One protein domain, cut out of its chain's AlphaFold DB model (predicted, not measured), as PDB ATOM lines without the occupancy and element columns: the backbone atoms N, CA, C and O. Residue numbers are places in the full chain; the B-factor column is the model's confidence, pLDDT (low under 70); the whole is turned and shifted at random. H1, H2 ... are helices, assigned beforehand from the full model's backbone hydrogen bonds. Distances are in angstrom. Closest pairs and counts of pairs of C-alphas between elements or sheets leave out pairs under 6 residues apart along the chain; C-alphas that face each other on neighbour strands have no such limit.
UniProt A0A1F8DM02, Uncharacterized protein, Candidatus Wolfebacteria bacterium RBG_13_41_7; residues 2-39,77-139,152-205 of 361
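Overview. This is residues 2 to 39, 77 to 139 and 152 to 205 of the 361 residues of an uncharacterized protein of Candidatus Wolfebacteria bacterium RBG_13_41_7 (UniProt A0A1F8DM02). Three pairs of side-by-side helices make a loose, open chain of parts: H6 and H7 in the middle, H1 and H2 standing crosswise at one end of them, and H3 and H5 beyond their other end, with little H4 at one end of H3 and H5. The 155 printed residues hold seven named helices, H1 to H7 in order, and no named strand; the class is all helix. The whole is loose, with a radius of gyration of the C-alphas of 19.1 A and spans of 54 by 47 by 26 A.

Along the chain. Find C-alpha 2 at (90.047, -15.738, 183.825), where H1 begins, residues 2 to 16. H2 is residues 20 to 39, 28.8 A long. Past the cut come H3, residues 77 to 95, 26.9 A, and H4, residues 99 to 105. H5, residues 110 to 138, is the longest at 41.6 A. H6 is residues 160 to 176, 24.6 A; H7, residues 180 to 204, runs 35.6 A to C-alpha 204 at (66.037, 1.983, 171.302).

Arrangement. Look first at the helical hairpin H1 and H2: they touch, closest at C-alphas 11 and 23, 5.7 A, opposite ways at a shallow tilt of 20 degrees. H2 is close to but not clearly touching H6, about perpendicular at 87 degrees, with C-alphas 31 and 175 closest at 8.0 A. H6 and H7, also a helical hairpin, touch at C-alphas 174 and 183, 5.9 A, at 8 degrees. H3 and H5 touch at C-alphas 78 and 131, 5.1 A, and both are apart from H6 and H7. H4 is close to but not clearly touching H3, C-alphas 94 and 102 being closest at 6.6 A. In H1 to H7 every O i to N i+4 pair is within hydrogen-bond range.

Size, cuts and confidence. The C-alphas of Ala 39 and Ala 98 are farthest apart, 59.3 A. Residues 40 to 76 and 140 to 151 are not printed; the gaps are 30.1 A and 24.7 A between C-alphas. The links printed whole are tight. Residue 15 alone is under 70 in pLDDT.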
ATOM      1  N   LYS A   2      90.067 -15.198 185.208       70.38
ATOM      2  CA  LYS A   2      90.047 -15.738 183.825       70.38
ATOM      3  C   LYS A   2      89.399 -17.129 183.668       70.38
ATOM      4  O   LYS A   2      88.580 -17.310 182.786       70.38
ATOM      5  N   GLN A   3      89.709 -18.086 184.551       76.94
ATOM      6  CA  GLN A   3      89.087 -19.423 184.532       76.94
ATOM      7  C   GLN A   3      87.577 -19.413 184.826       76.94
ATOM      8  O   GLN A   3      86.849 -20.230 184.277       76.94
ATOM      9  N   TYR A   4      87.107 -18.500 185.676       74.44
ATOM     10  CA  TYR A   4      85.684 -18.339 185.969       74.44
ATOM     11  C   TYR A   4      84.948 -17.823 184.730       74.44
ATOM     12  O   TYR A   4      83.954 -18.412 184.324       74.44
ATOM     13  N   ASP A   5      85.500 -16.799 184.077       73.38
ATOM     14  CA  ASP A   5      84.930 -16.222 182.855       73.38
ATOM     15  C   ASP A   5      84.888 -17.261 181.719       73.38
ATOM     16  O   ASP A   5      83.882 -17.385 181.022       73.38
ATOM     17  N   THR A   6      85.937 -18.089 181.592       85.81
ATOM     18  CA  THR A   6      85.965 -19.217 180.644       85.81
ATOM     19  C   THR A   6      84.870 -20.243 180.928       85.81
ATOM     20  O   THR A   6      84.188 -20.662 180.000       85.81
ATOM     21  N   LEU A   7      84.670 -20.643 182.189       85.44
ATOM     22  CA  LEU A   7      83.628 -21.612 182.544       85.44
ATOM     23  C   LEU A   7      82.218 -21.055 182.309       85.44
ATOM     24  O   LEU A   7      81.332 -21.804 181.914       85.44
ATOM     25  N   ILE A   8      82.003 -19.753 182.514       78.50
ATOM     26  CA  ILE A   8      80.718 -19.102 182.224       78.50
ATOM     27  C   ILE A   8      80.434 -19.101 180.717       78.50
ATOM     28  O   ILE A   8      79.326 -19.453 180.314       78.50
ATOM     29  N   SER A   9      81.427 -18.776 179.886       78.38
ATOM     30  CA  SER A   9      81.296 -18.856 178.424       78.38
ATOM     31  C   SER A   9      81.073 -20.303 177.952       78.38
ATOM     32  O   SER A   9      80.148 -20.565 177.185       78.38
ATOM     33  N   GLU A  10      81.812 -21.283 178.493       86.75
ATOM     34  CA  GLU A  10      81.615 -22.701 178.154       86.75
ATOM     35  C   GLU A  10      80.214 -23.193 178.558       86.75
ATOM     36  O   GLU A  10      79.575 -23.940 177.816       86.75
ATOM     37  N   LEU A  11      79.694 -22.740 179.705       81.81
ATOM     38  CA  LEU A  11      78.333 -23.053 180.141       81.81
ATOM     39  C   LEU A  11      77.293 -22.518 179.146       81.81
ATOM     40  O   LEU A  11      76.347 -23.231 178.809       81.81
ATOM     41  N   GLN A  12      77.477 -21.293 178.648       72.06
ATOM     42  CA  GLN A  12      76.596 -20.692 177.642       72.06
ATOM     43  C   GLN A  12      76.618 -21.477 176.321       72.06
ATOM     44  O   GLN A  12      75.564 -21.719 175.725       72.06
ATOM     45  N   ASP A  13      77.793 -21.936 175.893       78.38
ATOM     46  CA  ASP A  13      77.976 -22.743 174.682       78.38
ATOM     47  C   ASP A  13      77.314 -24.120 174.777       78.38
ATOM     48  O   ASP A  13      76.652 -24.593 173.849       78.38
ATOM     49  N   VAL A  14      77.455 -24.767 175.927       85.38
ATOM     50  CA  VAL A  14      76.851 -26.069 176.199       85.38
ATOM     51  C   VAL A  14      75.327 -25.967 176.285       85.38
ATOM     52  O   VAL A  14      74.615 -26.824 175.756       85.38
ATOM     53  N   GLN A  15      74.811 -24.858 176.822       69.81
ATOM     54  CA  GLN A  15      73.384 -24.536 176.766       69.81
ATOM     55  C   GLN A  15      72.890 -24.304 175.330       69.81
ATOM     56  O   GLN A  15      71.804 -24.772 174.993       69.81
ATOM     57  N   LYS A  16      73.666 -23.634 174.458       73.56
ATOM     58  CA  LYS A  16      73.324 -23.484 173.024       73.56
ATOM     59  C   LYS A  16      73.162 -24.849 172.333       73.56
ATOM     60  O   LYS A  16      72.345 -24.977 171.427       73.56
ATOM     61  N   ARG A  17      73.898 -25.872 172.781       80.00
ATOM     62  CA  ARG A  17      73.863 -27.245 172.237       80.00
ATOM     63  C   ARG A  17      72.870 -28.174 172.943       80.00
ATOM     64  O   ARG A  17      72.733 -29.321 172.530       80.00
ATOM     65  N   ASN A  18      72.176 -27.681 173.969       79.56
ATOM     66  CA  ASN A  18      71.227 -28.440 174.784       79.56
ATOM     67  C   ASN A  18      71.840 -29.694 175.454       79.56
ATOM     68  O   ASN A  18      71.152 -30.688 175.681       79.56
ATOM     69  N   ASP A  19      73.137 -29.647 175.774       86.50
ATOM     70  CA  ASP A  19      73.881 -30.741 176.409       86.50
ATOM     71  C   ASP A  19      73.839 -30.586 177.941       86.50
ATOM     72  O   ASP A  19      74.641 -29.888 178.567       86.50
ATOM     73  N   LEU A  20      72.822 -31.203 178.548       75.69
ATOM     74  CA  LEU A  20      72.518 -31.069 179.975       75.69
ATOM     75  C   LEU A  20      73.599 -31.676 180.883       75.69
ATOM     76  O   LEU A  20      73.888 -31.111 181.938       75.69
ATOM     77  N   GLU A  21      74.216 -32.794 180.493       83.50
ATOM     78  CA  GLU A  21      75.239 -33.452 181.317       83.50
ATOM     79  C   GLU A  21      76.498 -32.599 181.425       83.50
ATOM     80  O   GLU A  21      77.009 -32.354 182.524       83.50
ATOM     81  N   ARG A  22      76.972 -32.073 180.291       86.69
ATOM     82  CA  ARG A  22      78.134 -31.189 180.292       86.69
ATOM     83  C   ARG A  22      77.829 -29.865 180.992       86.69
ATOM     84  O   ARG A  22      78.700 -29.332 181.680       86.69
ATOM     85  N   GLY A  23      76.593 -29.368 180.890       81.56
ATOM     86  CA  GLY A  23      76.152 -28.156 181.581       81.56
ATOM     87  C   GLY A  23      76.216 -28.316 183.101       81.56
ATOM     88  O   GLY A  23      76.731 -27.441 183.802       81.56
ATOM     89  N   ASN A  24      75.792 -29.475 183.608       77.94
ATOM     90  CA  ASN A  24      75.899 -29.820 185.024       77.94
ATOM     91  C   ASN A  24      77.358 -29.897 185.486       77.94
ATOM     92  O   ASN A  24      77.697 -29.348 186.534       77.94
ATOM     93  N   LEU A  25      78.235 -30.518 184.691       86.81
ATOM     94  CA  LEU A  25      79.660 -30.619 185.012       86.81
ATOM     95  C   LEU A  25      80.323 -29.239 185.116       86.81
ATOM     96  O   LEU A  25      81.078 -28.977 186.053       86.81
ATOM     97  N   ILE A  26      80.042 -28.344 184.167       86.44
ATOM     98  CA  ILE A  26      80.584 -26.980 184.176       86.44
ATOM     99  C   ILE A  26      80.031 -26.193 185.367       86.44
ATOM    100  O   ILE A  26      80.789 -25.511 186.054       86.44
ATOM    101  N   THR A  27      78.740 -26.345 185.673       80.94
ATOM    102  CA  THR A  27      78.114 -25.714 186.845       80.94
ATOM    103  C   THR A  27      78.792 -26.152 188.147       80.94
ATOM    104  O   THR A  27      79.130 -25.305 188.971       80.94
ATOM    105  N   GLN A  28      79.085 -27.447 188.310       84.94
ATOM    106  CA  GLN A  28      79.829 -27.946 189.473       84.94
ATOM    107  C   GLN A  28      81.233 -27.334 189.563       84.94
ATOM    108  O   GLN A  28      81.612 -26.831 190.621       84.94
ATOM    109  N   LYS A  29      81.969 -27.259 188.445       91.25
ATOM    110  CA  LYS A  29      83.288 -26.599 188.404       91.25
ATOM    111  C   LYS A  29      83.218 -25.122 188.804       91.25
ATOM    112  O   LYS A  29      84.103 -24.631 189.499       91.25
ATOM    113  N   ILE A  30      82.170 -24.406 188.393       85.19
ATOM    114  CA  ILE A  30      81.940 -23.004 188.778       85.19
ATOM    115  C   ILE A  30      81.710 -22.891 190.291       85.19
ATOM    116  O   ILE A  30      82.275 -22.000 190.933       85.19
ATOM    117  N   ILE A  31      80.901 -23.786 190.866       80.94
ATOM    118  CA  ILE A  31      80.621 -23.828 192.308       80.94
ATOM    119  C   ILE A  31      81.905 -24.112 193.102       80.94
ATOM    120  O   ILE A  31      82.192 -23.413 194.076       80.94
ATOM    121  N   GLU A  32      82.699 -25.098 192.683       88.12
ATOM    122  CA  GLU A  32      83.979 -25.446 193.314       88.12
ATOM    123  C   GLU A  32      84.976 -24.285 193.254       88.12
ATOM    124  O   GLU A  32      85.521 -23.886 194.284       88.12
ATOM    125  N   LEU A  33      85.134 -23.666 192.081       88.88
ATOM    126  CA  LEU A  33      86.033 -22.528 191.901       88.88
ATOM    127  C   LEU A  33      85.613 -21.326 192.767       88.88
ATOM    128  O   LEU A  33      86.464 -20.642 193.339       88.88
ATOM    129  N   LYS A  34      84.304 -21.071 192.930       78.81
ATOM    130  CA  LYS A  34      83.801 -20.037 193.858       78.81
ATOM    131  C   LYS A  34      84.148 -20.349 195.314       78.81
ATOM    132  O   LYS A  34      84.544 -19.433 196.044       78.81
ATOM    133  N   LYS A  35      84.010 -21.607 195.745       83.19
ATOM    134  CA  LYS A  35      84.407 -22.031 197.098       83.19
ATOM    135  C   LYS A  35      85.902 -21.809 197.322       83.19
ATOM    136  O   LYS A  35      86.274 -21.245 198.347       83.19
ATOM    137  N   GLU A  36      86.737 -22.162 196.347       86.94
ATOM    138  CA  GLU A  36      88.190 -21.982 196.424       86.94
ATOM    139  C   GLU A  36      88.590 -20.501 196.500       86.94
ATOM    140  O   GLU A  36      89.364 -20.106 197.375       86.94
ATOM    141  N   ILE A  37      87.999 -19.646 195.658       82.12
ATOM    142  CA  ILE A  37      88.224 -18.191 195.697       82.12
ATOM    143  C   ILE A  37      87.811 -17.610 197.056       82.12
ATOM    144  O   ILE A  37      88.502 -16.744 197.597       82.12
ATOM    145  N   SER A  38      86.698 -18.081 197.620       78.94
ATOM    146  CA  SER A  38      86.196 -17.607 198.915       78.94
ATOM    147  C   SER A  38      87.113 -18.034 200.064       78.94
ATOM    148  O   SER A  38      87.470 -17.200 200.895       78.94
ATOM    149  N   ALA A  39      87.576 -19.287 200.058       81.75
ATOM    150  CA  ALA A  39      88.546 -19.801 201.026       81.75
ATOM    151  C   ALA A  39      89.908 -19.085 200.927       81.75
ATOM    152  O   ALA A  39      90.547 -18.777 201.937       81.75
ATOM    153  N   LYS A  77      70.142   2.410 196.011       83.38
ATOM    154  CA  LYS A  77      68.800   2.163 195.452       83.38
ATOM    155  C   LYS A  77      68.005   3.452 195.236       83.38
ATOM    156  O   LYS A  77      67.187   3.534 194.328       83.38
ATOM    157  N   CYS A  78      68.285   4.489 196.017       88.00
ATOM    158  CA  CYS A  78      67.688   5.801 195.824       88.00
ATOM    159  C   CYS A  78      68.247   6.547 194.594       88.00
ATOM    160  O   CYS A  78      67.504   7.266 193.937       88.00
ATOM    161  N   GLU A  79      69.521   6.364 194.235       89.06
ATOM    162  CA  GLU A  79      70.066   6.872 192.963       89.06
ATOM    163  C   GLU A  79      69.480   6.116 191.768       89.06
ATOM    164  O   GLU A  79      69.199   6.718 190.733       89.06
ATOM    165  N   GLU A  80      69.250   4.806 191.915       87.31
ATOM    166  CA  GLU A  80      68.541   4.007 190.913       87.31
ATOM    167  C   GLU A  80      67.126   4.566 190.674       87.31
ATOM    168  O   GLU A  80      66.738   4.753 189.523       87.31
ATOM    169  N   ALA A  81      66.396   4.945 191.734       90.69
ATOM    170  CA  ALA A  81      65.077   5.577 191.614       90.69
ATOM    171  C   ALA A  81      65.124   6.867 190.780       90.69
ATOM    172  O   ALA A  81      64.313   7.039 189.872       90.69
ATOM    173  N   ASN A  82      66.110   7.734 191.035       92.19
ATOM    174  CA  ASN A  82      66.277   8.980 190.283       92.19
ATOM    175  C   ASN A  82      66.514   8.709 188.788       92.19
ATOM    176  O   ASN A  82      65.892   9.344 187.939       92.19
ATOM    177  N   ARG A  83      67.339   7.709 188.441       90.69
ATOM    178  CA  ARG A  83      67.556   7.319 187.032       90.69
ATOM    179  C   ARG A  83      66.272   6.826 186.361       90.69
ATOM    180  O   ARG A  83      66.056   7.075 185.178       90.69
ATOM    181  N   TRP A  84      65.414   6.119 187.093       93.00
ATOM    182  CA  TRP A  84      64.117   5.680 186.576       93.00
ATOM    183  C   TRP A  84      63.153   6.854 186.368       93.00
ATOM    184  O   TRP A  84      62.450   6.884 185.360       93.00
ATOM    185  N   GLU A  85      63.153   7.844 187.262       94.56
ATOM    186  CA  GLU A  85      62.384   9.085 187.091       94.56
ATOM    187  C   GLU A  85      62.832   9.867 185.851       94.56
ATOM    188  O   GLU A  85      61.993  10.289 185.052       94.56
ATOM    189  N   GLU A  86      64.143   9.988 185.628       95.00
ATOM    190  CA  GLU A  86      64.711  10.608 184.425       95.00
ATOM    191  C   GLU A  86      64.294   9.864 183.147       95.00
ATOM    192  O   GLU A  86      63.894  10.491 182.160       95.00
ATOM    193  N   LYS A  87      64.312   8.524 183.165       94.00
ATOM    194  CA  LYS A  87      63.824   7.703 182.045       94.00
ATOM    195  C   LYS A  87      62.341   7.930 181.780       94.00
ATOM    196  O   LYS A  87      61.959   8.108 180.625       94.00
ATOM    197  N   ILE A  88      61.503   7.953 182.817       95.44
ATOM    198  CA  ILE A  88      60.072   8.245 182.668       95.44
ATOM    199  C   ILE A  88      59.885   9.626 182.044       95.44
ATOM    200  O   ILE A  88      59.154   9.744 181.064       95.44
ATOM    201  N   ALA A  89      60.580  10.651 182.543       96.38
ATOM    202  CA  ALA A  89      60.497  12.003 181.999       96.38
ATOM    203  C   ALA A  89      60.892  12.056 180.513       96.38
ATOM    204  O   ALA A  89      60.210  12.703 179.713       96.38
ATOM    205  N   TYR A  90      61.943  11.330 180.118       94.69
ATOM    206  CA  TYR A  90      62.328  11.178 178.714       94.69
ATOM    207  C   TYR A  90      61.213  10.537 177.877       94.69
ATOM    208  O   TYR A  90      60.822  11.098 176.852       94.69
ATOM    209  N   TYR A  91      60.668   9.397 178.319       94.38
ATOM    210  CA  TYR A  91      59.624   8.682 177.581       94.38
ATOM    211  C   TYR A  91      58.305   9.467 177.504       94.38
ATOM    212  O   TYR A  91      57.641   9.425 176.470       94.38
ATOM    213  N   VAL A  92      57.953  10.236 178.540       96.25
ATOM    214  CA  VAL A  92      56.812  11.168 178.516       96.25
ATOM    215  C   VAL A  92      57.036  12.235 177.447       96.25
ATOM    216  O   VAL A  92      56.195  12.398 176.567       96.25
ATOM    217  N   LYS A  93      58.211  12.879 177.439       95.88
ATOM    218  CA  LYS A  93      58.545  13.929 176.467       95.88
ATOM    219  C   LYS A  93      58.448  13.450 175.016       95.88
ATOM    220  O   LYS A  93      57.946  14.184 174.171       95.88
ATOM    221  N   ILE A  94      58.934  12.246 174.705       94.44
ATOM    222  CA  ILE A  94      58.841  11.712 173.335       94.44
ATOM    223  C   ILE A  94      57.434  11.200 172.998       94.44
ATOM    224  O   ILE A  94      57.071  11.182 171.826       94.44
ATOM    225  N   SER A  95      56.622  10.816 173.992       94.62
ATOM    226  CA  SER A  95      55.246  10.351 173.765       94.62
ATOM    227  C   SER A  95      54.309  11.450 173.249       94.62
ATOM    228  O   SER A  95      53.328  11.148 172.564       94.62
ATOM    229  N   ASP A  96      54.658  12.711 173.518       95.06
ATOM    230  CA  ASP A  96      53.934  13.899 173.057       95.06
ATOM    231  C   ASP A  96      54.253  14.270 171.597       95.06
ATOM    232  O   ASP A  96      53.583  15.121 171.008       95.06
ATOM    233  N   LEU A  97      55.262  13.639 170.982       94.94
ATOM    234  CA  LEU A  97      55.630  13.903 169.592       94.94
ATOM    235  C   LEU A  97      54.579  13.366 168.608       94.94
ATOM    236  O   LEU A  97      53.863  12.386 168.858       94.94
ATOM    237  N   ALA A  98      54.509  13.995 167.435       95.06
ATOM    238  CA  ALA A  98      53.770  13.448 166.306       95.06
ATOM    239  C   ALA A  98      54.446  12.156 165.812       95.06
ATOM    240  O   ALA A  98      55.666  12.025 165.870       95.06
ATOM    241  N   ASP A  99      53.671  11.206 165.281       92.81
ATOM    242  CA  ASP A  99      54.194   9.914 164.809       92.81
ATOM    243  C   ASP A  99      55.394   9.998 163.834       92.81
ATOM    244  O   ASP A  99      56.325   9.201 163.994       92.81
ATOM    245  N   PRO A 100      55.458  10.929 162.854       91.06
ATOM    246  CA  PRO A 100      56.648  11.057 162.009       91.06
ATOM    247  C   PRO A 100      57.890  11.500 162.796       91.06
ATOM    248  O   PRO A 100      58.974  10.965 162.571       91.06
ATOM    249  N   ASP A 101      57.740  12.425 163.743       91.69
ATOM    250  CA  ASP A 101      58.844  12.899 164.582       91.69
ATOM    251  C   ASP A 101      59.301  11.823 165.561       91.69
ATOM    252  O   ASP A 101      60.502  11.633 165.765       91.69
ATOM    253  N   LEU A 102      58.345  11.067 166.104       89.44
ATOM    254  CA  LEU A 102      58.614   9.934 166.969       89.44
ATOM    255  C   LEU A 102      59.482   8.908 166.246       89.44
ATOM    256  O   LEU A 102      60.551   8.578 166.748       89.44
ATOM    257  N   LYS A 103      59.082   8.497 165.037       85.88
ATOM    258  CA  LYS A 103      59.829   7.545 164.203       85.88
ATOM    259  C   LYS A 103      61.229   8.050 163.838       85.88
ATOM    260  O   LYS A 103      62.155   7.257 163.709       85.88
ATOM    261  N   ASN A 104      61.401   9.362 163.679       85.56
ATOM    262  CA  ASN A 104      62.699   9.966 163.376       85.56
ATOM    263  C   ASN A 104      63.658   9.986 164.583       85.56
ATOM    264  O   ASN A 104      64.884   9.926 164.394       85.56
ATOM    265  N   GLN A 105      63.114  10.099 165.801       84.75
ATOM    266  CA  GLN A 105      63.886  10.159 167.048       84.75
ATOM    267  C   GLN A 105      64.138   8.781 167.663       84.75
ATOM    268  O   GLN A 105      65.261   8.480 168.061       84.75
ATOM    269  N   THR A 106      63.106   7.950 167.732       80.62
ATOM    270  CA  THR A 106      63.108   6.638 168.374       80.62
ATOM    271  C   THR A 106      62.408   5.681 167.423       80.62
ATOM    272  O   THR A 106      61.292   5.956 167.001       80.62
ATOM    273  N   ASN A 107      62.999   4.551 167.057       83.75
ATOM    274  CA  ASN A 107      62.347   3.607 166.136       83.75
ATOM    275  C   ASN A 107      61.170   2.840 166.789       83.75
ATOM    276  O   ASN A 107      60.902   1.696 166.438       83.75
ATOM    277  N   LEU A 108      60.494   3.459 167.759       88.12
ATOM    278  CA  LEU A 108      59.442   2.904 168.592       88.12
ATOM    279  C   LEU A 108      58.079   3.418 168.143       88.12
ATOM    280  O   LEU A 108      57.901   4.585 167.793       88.12
ATOM    281  N   SER A 109      57.093   2.537 168.208       91.62
ATOM    282  CA  SER A 109      55.690   2.899 168.090       91.62
ATOM    283  C   SER A 109      55.185   3.581 169.365       91.62
ATOM    284  O   SER A 109      55.683   3.364 170.472       91.62
ATOM    285  N   ARG A 110      54.117   4.372 169.224       93.44
ATOM    286  CA  ARG A 110      53.428   5.007 170.357       93.44
ATOM    287  C   ARG A 110      52.967   3.983 171.403       93.44
ATOM    288  O   ARG A 110      52.994   4.265 172.597       93.44
ATOM    289  N   GLU A 111      52.583   2.792 170.957       93.31
ATOM    290  CA  GLU A 111      52.164   1.701 171.835       93.31
ATOM    291  C   GLU A 111      53.339   1.091 172.609       93.31
ATOM    292  O   GLU A 111      53.241   0.871 173.815       93.31
ATOM    293  N   GLU A 112      54.493   0.899 171.968       91.69
ATOM    294  CA  GLU A 112      55.717   0.472 172.659       91.69
ATOM    295  C   GLU A 112      56.155   1.487 173.721       91.69
ATOM    296  O   GLU A 112      56.579   1.092 174.808       91.69
ATOM    297  N   ILE A 113      55.993   2.786 173.457       93.62
ATOM    298  CA  ILE A 113      56.301   3.842 174.430       93.62
ATOM    299  C   ILE A 113      55.361   3.775 175.631       93.62
ATOM    300  O   ILE A 113      55.834   3.814 176.766       93.62
ATOM    301  N   ARG A 114      54.050   3.609 175.413       94.12
ATOM    302  CA  ARG A 114      53.081   3.434 176.511       94.12
ATOM    303  C   ARG A 114      53.404   2.213 177.362       94.12
ATOM    304  O   ARG A 114      53.440   2.317 178.587       94.12
ATOM    305  N   ASN A 115      53.702   1.085 176.723       94.00
ATOM    306  CA  ASN A 115      54.091  -0.141 177.417       94.00
ATOM    307  C   ASN A 115      55.395   0.041 178.208       94.00
ATOM    308  O   ASN A 115      55.523  -0.456 179.327       94.00
ATOM    309  N   THR A 116      56.349   0.795 177.659       92.81
ATOM    310  CA  THR A 116      57.600   1.134 178.349       92.81
ATOM    311  C   THR A 116      57.344   2.031 179.561       92.81
ATOM    312  O   THR A 116      57.862   1.745 180.636       92.81
ATOM    313  N   LEU A 117      56.499   3.059 179.433       94.81
ATOM    314  CA  LEU A 117      56.105   3.941 180.537       94.81
ATOM    315  C   LEU A 117      55.398   3.188 181.667       94.81
ATOM    316  O   LEU A 117      55.725   3.404 182.831       94.81
ATOM    317  N   ALA A 118      54.481   2.271 181.342       95.31
ATOM    318  CA  ALA A 118      53.803   1.442 182.338       95.31
ATOM    319  C   ALA A 118      54.794   0.548 183.106       95.31
ATOM    320  O   ALA A 118      54.778   0.512 184.336       95.31
ATOM    321  N   ARG A 119      55.716  -0.114 182.389       93.25
ATOM    322  CA  ARG A 119      56.782  -0.932 182.995       93.25
ATOM    323  C   ARG A 119      57.740  -0.096 183.853       93.25
ATOM    324  O   ARG A 119      58.148  -0.552 184.918       93.25
ATOM    325  N   LEU A 120      58.096   1.111 183.403       94.00
ATOM    326  CA  LEU A 120      58.940   2.036 184.161       94.00
ATOM    327  C   LEU A 120      58.248   2.503 185.447       94.00
ATOM    328  O   LEU A 120      58.866   2.502 186.506       94.00
ATOM    329  N   ALA A 121      56.967   2.868 185.383       94.44
ATOM    330  CA  ALA A 121      56.215   3.305 186.555       94.44
ATOM    331  C   ALA A 121      56.120   2.201 187.623       94.44
ATOM    332  O   ALA A 121      56.339   2.473 188.805       94.44
ATOM    333  N   GLU A 122      55.861   0.957 187.206       94.62
ATOM    334  CA  GLU A 122      55.792  -0.182 188.124       94.62
ATOM    335  C   GLU A 122      57.151  -0.479 188.768       94.62
ATOM    336  O   GLU A 122      57.252  -0.585 189.988       94.62
ATOM    337  N   GLY A 123      58.233  -0.542 187.986       91.50
ATOM    338  CA  GLY A 123      59.551  -0.795 188.571       91.50
ATOM    339  C   GLY A 123      60.049   0.354 189.457       91.50
ATOM    340  O   GLY A 123      60.646   0.092 190.501       91.50
ATOM    341  N   LEU A 124      59.721   1.616 189.143       93.56
ATOM    342  CA  LEU A 124      60.030   2.756 190.016       93.56
ATOM    343  C   LEU A 124      59.334   2.633 191.378       93.56
ATOM    344  O   LEU A 124      59.929   2.975 192.401       93.56
ATOM    345  N   LYS A 125      58.092   2.133 191.413       93.94
ATOM    346  CA  LYS A 125      57.375   1.876 192.669       93.94
ATOM    347  C   LYS A 125      58.150   0.885 193.545       93.94
ATOM    348  O   LYS A 125      58.413   1.192 194.706       93.94
ATOM    349  N   ILE A 126      58.601  -0.230 192.964       91.69
ATOM    350  CA  ILE A 126      59.399  -1.251 193.662       91.69
ATOM    351  C   ILE A 126      60.718  -0.653 194.182       91.69
ATOM    352  O   ILE A 126      61.074  -0.849 195.345       91.69
ATOM    353  N   ILE A 127      61.437   0.125 193.363       89.25
ATOM    354  CA  ILE A 127      62.709   0.748 193.771       89.25
ATOM    355  C   ILE A 127      62.499   1.748 194.912       89.25
ATOM    356  O   ILE A 127      63.290   1.784 195.856       89.25
ATOM    357  N   ARG A 128      61.436   2.559 194.861       92.25
ATOM    358  CA  ARG A 128      61.118   3.522 195.925       92.25
ATOM    359  C   ARG A 128      60.803   2.820 197.243       92.25
ATOM    360  O   ARG A 128      61.290   3.260 198.283       92.25
ATOM    361  N   GLU A 129      60.056   1.718 197.209       89.69
ATOM    362  CA  GLU A 129      59.810   0.886 198.394       89.69
ATOM    363  C   GLU A 129      61.127   0.333 198.970       89.69
ATOM    364  O   GLU A 129      61.380   0.464 200.169       89.69
ATOM    365  N   GLN A 130      62.026  -0.178 198.121       87.06
ATOM    366  CA  GLN A 130      63.357  -0.642 198.540       87.06
ATOM    367  C   GLN A 130      64.220   0.486 199.138       87.06
ATOM    368  O   GLN A 130      64.826   0.308 200.194       87.06
ATOM    369  N   CYS A 131      64.253   1.662 198.505       88.31
ATOM    370  CA  CYS A 131      64.966   2.843 199.005       88.31
ATOM    371  C   CYS A 131      64.426   3.293 200.377       88.31
ATOM    372  O   CYS A 131      65.209   3.581 201.285       88.31
ATOM    373  N   ASN A 132      63.102   3.303 200.564       87.25
ATOM    374  CA  ASN A 132      62.479   3.662 201.839       87.25
ATOM    375  C   ASN A 132      62.820   2.662 202.951       87.25
ATOM    376  O   ASN A 132      63.137   3.082 204.064       87.25
ATOM    377  N   ASN A 133      62.837   1.363 202.646       84.38
ATOM    378  CA  ASN A 133      63.234   0.330 203.603       84.38
ATOM    379  C   ASN A 133      64.695   0.495 204.047       84.38
ATOM    380  O   ASN A 133      64.987   0.424 205.240       84.38
ATOM    381  N   ILE A 134      65.608   0.798 203.118       82.25
ATOM    382  CA  ILE A 134      67.020   1.067 203.443       82.25
ATOM    383  C   ILE A 134      67.145   2.293 204.358       82.25
ATOM    384  O   ILE A 134      67.879   2.250 205.348       82.25
ATOM    385  N   ARG A 135      66.397   3.369 204.078       81.81
ATOM    386  CA  ARG A 135      66.364   4.558 204.945       81.81
ATOM    387  C   ARG A 135      65.836   4.231 206.343       81.81
ATOM    388  O   ARG A 135      66.441   4.664 207.317       81.81
ATOM    389  N   ALA A 136      64.771   3.435 206.448       78.12
ATOM    390  CA  ALA A 136      64.170   3.042 207.724       78.12
ATOM    391  C   ALA A 136      65.091   2.162 208.593       78.12
ATOM    392  O   ALA A 136      65.040   2.242 209.824       78.12
ATOM    393  N   VAL A 137      65.941   1.339 207.966       76.31
ATOM    394  CA  VAL A 137      66.996   0.574 208.655       76.31
ATOM    395  C   VAL A 137      68.113   1.509 209.129       76.31
ATOM    396  O   VAL A 137      68.546   1.405 210.273       76.31
ATOM    397  N   ALA A 138      68.535   2.468 208.298       75.62
ATOM    398  CA  ALA A 138      69.563   3.446 208.665       75.62
ATOM    399  C   ALA A 138      69.144   4.355 209.839       75.62
ATOM    400  O   ALA A 138      69.992   4.780 210.618       75.62
ATOM    401  N   THR A 139      67.843   4.621 210.003       78.56
ATOM    402  CA  THR A 139      67.292   5.395 211.130       78.56
ATOM    403  C   THR A 139      66.989   4.556 212.378       78.56
ATOM    404  O   THR A 139      66.423   5.080 213.334       78.56
ATOM    405  N   ILE A 152      66.098  -5.732 189.794       86.06
ATOM    406  CA  ILE A 152      64.987  -5.276 188.974       86.06
ATOM    407  C   ILE A 152      65.452  -5.250 187.528       86.06
ATOM    408  O   ILE A 152      66.523  -4.742 187.195       86.06
ATOM    409  N   ARG A 153      64.632  -5.838 186.663       91.00
ATOM    410  CA  ARG A 153      64.901  -5.912 185.236       91.00
ATOM    411  C   ARG A 153      64.913  -4.507 184.627       91.00
ATOM    412  O   ARG A 153      63.932  -3.781 184.808       91.00
ATOM    413  N   PRO A 154      65.956  -4.123 183.872       89.25
ATOM    414  CA  PRO A 154      65.976  -2.824 183.223       89.25
ATOM    415  C   PRO A 154      64.839  -2.717 182.199       89.25
ATOM    416  O   PRO A 154      64.446  -3.689 181.546       89.25
ATOM    417  N   VAL A 155      64.279  -1.516 182.087       89.50
ATOM    418  CA  VAL A 155      63.195  -1.176 181.160       89.50
ATOM    419  C   VAL A 155      63.663  -0.015 180.293       89.50
ATOM    420  O   VAL A 155      64.234   0.947 180.812       89.50
ATOM    421  N   GLY A 156      63.428  -0.110 178.981       85.44
ATOM    422  CA  GLY A 156      63.883   0.912 178.038       85.44
ATOM    423  C   GLY A 156      65.404   1.021 178.068       85.44
ATOM    424  O   GLY A 156      65.938   2.075 178.400       85.44
ATOM    425  N   VAL A 157      66.089  -0.101 177.825       90.56
ATOM    426  CA  VAL A 157      67.545  -0.209 177.986       90.56
ATOM    427  C   VAL A 157      68.256   0.882 177.191       90.56
ATOM    428  O   VAL A 157      68.051   1.009 175.982       90.56
ATOM    429  N   GLN A 158      69.097   1.651 177.887       87.50
ATOM    430  CA  GLN A 158      69.874   2.749 177.306       87.50
ATOM    431  C   GLN A 158      71.373   2.467 177.277       87.50
ATOM    432  O   GLN A 158      72.126   3.278 176.745       87.50
ATOM    433  N   SER A 159      71.837   1.352 177.841       91.88
ATOM    434  CA  SER A 159      73.225   0.937 177.671       91.88
ATOM    435  C   SER A 159      73.438  -0.561 177.849       91.88
ATOM    436  O   SER A 159      72.669  -1.219 178.549       91.88
ATOM    437  N   ALA A 160      74.505  -1.094 177.252       92.81
ATOM    438  CA  ALA A 160      74.943  -2.462 177.532       92.81
ATOM    439  C   ALA A 160      75.376  -2.648 178.994       92.81
ATOM    440  O   ALA A 160      75.180  -3.724 179.555       92.81
ATOM    441  N   GLU A 161      75.875  -1.588 179.639       91.31
ATOM    442  CA  GLU A 161      76.229  -1.592 181.061       91.31
ATOM    443  C   GLU A 161      75.041  -1.996 181.944       91.31
ATOM    444  O   GLU A 161      75.188  -2.826 182.836       91.31
ATOM    445  N   GLU A 162      73.844  -1.459 181.673       91.50
ATOM    446  CA  GLU A 162      72.631  -1.826 182.418       91.50
ATOM    447  C   GLU A 162      72.334  -3.325 182.314       91.50
ATOM    448  O   GLU A 162      71.996  -3.963 183.314       91.50
ATOM    449  N   ILE A 163      72.492  -3.894 181.115       93.88
ATOM    450  CA  ILE A 163      72.306  -5.329 180.872       93.88
ATOM    451  C   ILE A 163      73.361  -6.120 181.649       93.88
ATOM    452  O   ILE A 163      73.022  -7.080 182.340       93.88
ATOM    453  N   ARG A 164      74.628  -5.700 181.575       92.56
ATOM    454  CA  ARG A 164      75.761  -6.360 182.229       92.56
ATOM    455  C   ARG A 164      75.613  -6.382 183.748       92.56
ATOM    456  O   ARG A 164      75.784  -7.437 184.356       92.56
ATOM    457  N   ILE A 165      75.267  -5.245 184.357       90.06
ATOM    458  CA  ILE A 165      75.030  -5.131 185.802       90.06
ATOM    459  C   ILE A 165      73.872  -6.045 186.214       90.06
ATOM    460  O   ILE A 165      74.045  -6.867 187.114       90.06
ATOM    461  N   TYR A 166      72.725  -5.959 185.526       92.62
ATOM    462  CA  TYR A 166      71.560  -6.803 185.810       92.62
ATOM    463  C   TYR A 166      71.906  -8.294 185.739       92.62
ATOM    464  O   TYR A 166      71.608  -9.053 186.662       92.62
ATOM    465  N   TYR A 167      72.578  -8.706 184.662       92.19
ATOM    466  CA  TYR A 167      72.933 -10.099 184.424       92.19
ATOM    467  C   TYR A 167      73.903 -10.617 185.487       92.19
ATOM    468  O   TYR A 167      73.683 -11.688 186.051       92.19
ATOM    469  N   LYS A 168      74.925  -9.826 185.835       89.88
ATOM    470  CA  LYS A 168      75.882 -10.169 186.891       89.88
ATOM    471  C   LYS A 168      75.184 -10.386 188.236       89.88
ATOM    472  O   LYS A 168      75.383 -11.430 188.852       89.88
ATOM    473  N   THR A 169      74.331  -9.454 188.660       89.38
ATOM    474  CA  THR A 169      73.601  -9.579 189.931       89.38
ATOM    475  C   THR A 169      72.617 -10.750 189.911       89.38
ATOM    476  O   THR A 169      72.504 -11.474 190.898       89.38
ATOM    477  N   LYS A 170      71.922 -11.007 188.792       91.31
ATOM    478  CA  LYS A 170      71.001 -12.151 188.711       91.31
ATOM    479  C   LYS A 170      71.754 -13.486 188.746       91.31
ATOM    480  O   LYS A 170      71.285 -14.396 189.421       91.31
ATOM    481  N   ILE A 171      72.926 -13.601 188.108       88.69
ATOM    482  CA  ILE A 171      73.786 -14.795 188.234       88.69
ATOM    483  C   ILE A 171      74.160 -15.034 189.696       88.69
ATOM    484  O   ILE A 171      74.042 -16.164 190.168       88.69
ATOM    485  N   GLU A 172      74.617 -13.999 190.407       87.69
ATOM    486  CA  GLU A 172      74.993 -14.100 191.822       87.69
ATOM    487  C   GLU A 172      73.826 -14.673 192.646       87.69
ATOM    488  O   GLU A 172      73.984 -15.733 193.256       87.69
ATOM    489  N   ASN A 173      72.626 -14.101 192.507       88.00
ATOM    490  CA  ASN A 173      71.419 -14.568 193.197       88.00
ATOM    491  C   ASN A 173      71.007 -16.006 192.830       88.00
ATOM    492  O   ASN A 173      70.583 -16.770 193.698       88.00
ATOM    493  N   ILE A 174      71.104 -16.389 191.551       87.75
ATOM    494  CA  ILE A 174      70.783 -17.758 191.117       87.75
ATOM    495  C   ILE A 174      71.763 -18.743 191.754       87.75
ATOM    496  O   ILE A 174      71.345 -19.785 192.243       87.75
ATOM    497  N   THR A 175      73.055 -18.406 191.808       84.38
ATOM    498  CA  THR A 175      74.063 -19.299 192.401       84.38
ATOM    499  C   THR A 175      73.960 -19.440 193.920       84.38
ATOM    500  O   THR A 175      74.472 -20.412 194.467       84.38
ATOM    501  N   GLU A 176      73.316 -18.492 194.600       84.69
ATOM    502  CA  GLU A 176      73.119 -18.506 196.055       84.69
ATOM    503  C   GLU A 176      71.856 -19.263 196.491       84.69
ATOM    504  O   GLU A 176      71.669 -19.503 197.684       84.69
ATOM    505  N   THR A 177      70.988 -19.659 195.553       74.69
ATOM    506  CA  THR A 177      69.673 -20.235 195.862       74.69
ATOM    507  C   THR A 177      69.420 -21.567 195.152       74.69
ATOM    508  O   THR A 177      69.816 -21.763 194.005       74.69
ATOM    509  N   GLY A 178      68.711 -22.469 195.838       74.19
ATOM    510  CA  GLY A 178      68.040 -23.622 195.230       74.19
ATOM    511  C   GLY A 178      68.891 -24.867 194.966       74.19
ATOM    512  O   GLY A 178      70.094 -24.920 195.230       74.19
ATOM    513  N   ASP A 179      68.214 -25.895 194.454       88.81
ATOM    514  CA  ASP A 179      68.837 -27.089 193.888       88.81
ATOM    515  C   ASP A 179      69.274 -26.860 192.426       88.81
ATOM    516  O   ASP A 179      68.879 -25.891 191.773       88.81
ATOM    517  N   ALA A 180      70.106 -27.759 191.892       83.88
ATOM    518  CA  ALA A 180      70.688 -27.607 190.556       83.88
ATOM    519  C   ALA A 180      69.639 -27.499 189.431       83.88
ATOM    520  O   ALA A 180      69.869 -26.792 188.452       83.88
ATOM    521  N   SER A 181      68.487 -28.165 189.557       85.12
ATOM    522  CA  SER A 181      67.422 -28.115 188.550       85.12
ATOM    523  C   SER A 181      66.777 -26.729 188.503       85.12
ATOM    524  O   SER A 181      66.601 -26.154 187.426       85.12
ATOM    525  N   GLU A 182      66.498 -26.149 189.674       88.81
ATOM    526  CA  GLU A 182      65.973 -24.786 189.793       88.81
ATOM    527  C   GLU A 182      66.961 -23.754 189.225       88.81
ATOM    528  O   GLU A 182      66.569 -22.851 188.480       88.81
ATOM    529  N   GLN A 183      68.258 -23.916 189.506       86.00
ATOM    530  CA  GLN A 183      69.302 -23.042 188.966       86.00
ATOM    531  C   GLN A 183      69.354 -23.087 187.436       86.00
ATOM    532  O   GLN A 183      69.395 -22.038 186.794       86.00
ATOM    533  N   ILE A 184      69.299 -24.282 186.838       86.06
ATOM    534  CA  ILE A 184      69.284 -24.453 185.377       86.06
ATOM    535  C   ILE A 184      68.090 -23.730 184.757       86.06
ATOM    536  O   ILE A 184      68.250 -23.044 183.745       86.06
ATOM    537  N   GLN A 185      66.903 -23.860 185.354       89.94
ATOM    538  CA  GLN A 185      65.706 -23.186 184.859       89.94
ATOM    539  C   GLN A 185      65.849 -21.658 184.936       89.94
ATOM    540  O   GLN A 185      65.631 -20.976 183.934       89.94
ATOM    541  N   LYS A 186      66.324 -21.119 186.066       91.25
ATOM    542  CA  LYS A 186      66.570 -19.675 186.212       91.25
ATOM    543  C   LYS A 186      67.644 -19.158 185.251       91.25
ATOM    544  O   LYS A 186      67.533 -18.036 184.764       91.25
ATOM    545  N   PHE A 187      68.672 -19.950 184.935       88.62
ATOM    546  CA  PHE A 187      69.677 -19.565 183.936       88.62
ATOM    547  C   PHE A 187      69.109 -19.502 182.516       88.62
ATOM    548  O   PHE A 187      69.506 -18.620 181.754       88.62
ATOM    549  N   LYS A 188      68.173 -20.391 182.159       91.50
ATOM    550  CA  LYS A 188      67.464 -20.318 180.871       91.50
ATOM    551  C   LYS A 188      66.634 -19.042 180.775       91.50
ATOM    552  O   LYS A 188      66.794 -18.291 179.822       91.50
ATOM    553  N   GLU A 189      65.841 -18.747 181.803       93.38
ATOM    554  CA  GLU A 189      65.050 -17.510 181.870       93.38
ATOM    555  C   GLU A 189      65.939 -16.266 181.804       93.38
ATOM    556  O   GLU A 189      65.634 -15.308 181.097       93.38
ATOM    557  N   LEU A 190      67.081 -16.296 182.493       93.62
ATOM    558  CA  LEU A 190      68.055 -15.215 182.468       93.62
ATOM    559  C   LEU A 190      68.691 -15.034 181.075       93.62
ATOM    560  O   LEU A 190      68.971 -13.904 180.669       93.62
ATOM    561  N   LYS A 191      68.901 -16.116 180.318       91.31
ATOM    562  CA  LYS A 191      69.359 -16.045 178.924       91.31
ATOM    563  C   LYS A 191      68.301 -15.405 178.023       91.31
ATOM    564  O   LYS A 191      68.624 -14.447 177.328       91.31
ATOM    565  N   ASP A 192      67.053 -15.856 178.099       93.75
ATOM    566  CA  ASP A 192      65.947 -15.268 177.329       93.75
ATOM    567  C   ASP A 192      65.768 -13.777 177.666       93.75
ATOM    568  O   ASP A 192      65.492 -12.931 176.808       93.75
ATOM    569  N   ASP A 193      65.985 -13.431 178.935       93.94
ATOM    570  CA  ASP A 193      66.006 -12.057 179.399       93.94
ATOM    571  C   ASP A 193      67.132 -11.243 178.769       93.94
ATOM    572  O   ASP A 193      66.858 -10.134 178.307       93.94
ATOM    573  N   LYS A 194      68.360 -11.774 178.739       94.31
ATOM    574  CA  LYS A 194      69.515 -11.143 178.089       94.31
ATOM    575  C   LYS A 194      69.208 -10.855 176.622       94.31
ATOM    576  O   LYS A 194      69.364  -9.718 176.180       94.31
ATOM    577  N   ASP A 195      68.693 -11.849 175.908       95.62
ATOM    578  CA  ASP A 195      68.391 -11.767 174.481       95.62
ATOM    579  C   ASP A 195      67.326 -10.696 174.197       95.62
ATOM    580  O   ASP A 195      67.475  -9.843 173.316       95.62
ATOM    581  N   ARG A 196      66.276 -10.657 175.026       95.62
ATOM    582  CA  ARG A 196      65.245  -9.615 174.969       95.62
ATOM    583  C   ARG A 196      65.816  -8.219 175.238       95.62
ATOM    584  O   ARG A 196      65.440  -7.279 174.541       95.62
ATOM    585  N   LEU A 197      66.706  -8.065 176.222       96.00
ATOM    586  CA  LEU A 197      67.322  -6.772 176.551       96.00
ATOM    587  C   LEU A 197      68.294  -6.291 175.462       96.00
ATOM    588  O   LEU A 197      68.293  -5.104 175.147       96.00
ATOM    589  N   ILE A 198      69.066  -7.195 174.848       95.88
ATOM    590  CA  ILE A 198      69.898  -6.895 173.671       95.88
ATOM    591  C   ILE A 198      69.008  -6.374 172.538       95.88
ATOM    592  O   ILE A 198      69.283  -5.321 171.965       95.88
ATOM    593  N   GLY A 199      67.899  -7.064 172.258       95.69
ATOM    594  CA  GLY A 199      66.937  -6.633 171.247       95.69
ATOM    595  C   GLY A 199      66.355  -5.243 171.530       95.69
ATOM    596  O   GLY A 199      66.290  -4.412 170.625       95.69
ATOM    597  N   GLU A 200      65.968  -4.967 172.781       94.19
ATOM    598  CA  GLU A 200      65.491  -3.644 173.210       94.19
ATOM    599  C   GLU A 200      66.576  -2.566 173.029       94.19
ATOM    600  O   GLU A 200      66.291  -1.519 172.450       94.19
ATOM    601  N   LEU A 201      67.820  -2.824 173.447       94.81
ATOM    602  CA  LEU A 201      68.938  -1.885 173.297       94.81
ATOM    603  C   LEU A 201      69.166  -1.512 171.827       94.81
ATOM    604  O   LEU A 201      69.255  -0.327 171.501       94.81
ATOM    605  N   ILE A 202      69.207  -2.513 170.939       94.56
ATOM    606  CA  ILE A 202      69.410  -2.284 169.506       94.56
ATOM    607  C   ILE A 202      68.249  -1.458 168.930       94.56
ATOM    608  O   ILE A 202      68.495  -0.546 168.151       94.56
ATOM    609  N   ARG A 203      66.989  -1.707 169.327       92.44
ATOM    610  CA  ARG A 203      65.824  -0.925 168.845       92.44
ATOM    611  C   ARG A 203      65.814   0.509 169.354       92.44
ATOM    612  O   ARG A 203      65.486   1.423 168.597       92.44
ATOM    613  N   ASN A 204      66.157   0.698 170.623       90.81
ATOM    614  CA  ASN A 204      66.037   1.983 171.302       90.81
ATOM    615  C   ASN A 204      67.130   2.973 170.885       90.81
ATOM    616  O   ASN A 204      66.891   4.181 170.897       90.81
ATOM    617  N   LYS A 205      68.322   2.487 170.513       91.75
ATOM    618  CA  LYS A 205      69.460   3.340 170.156       91.75
ATOM    619  C   LYS A 205      69.642   3.496 168.654       91.75
ATOM    620  O   LYS A 205      69.934   2.540 167.947       91.75
TER     621      LYS A 205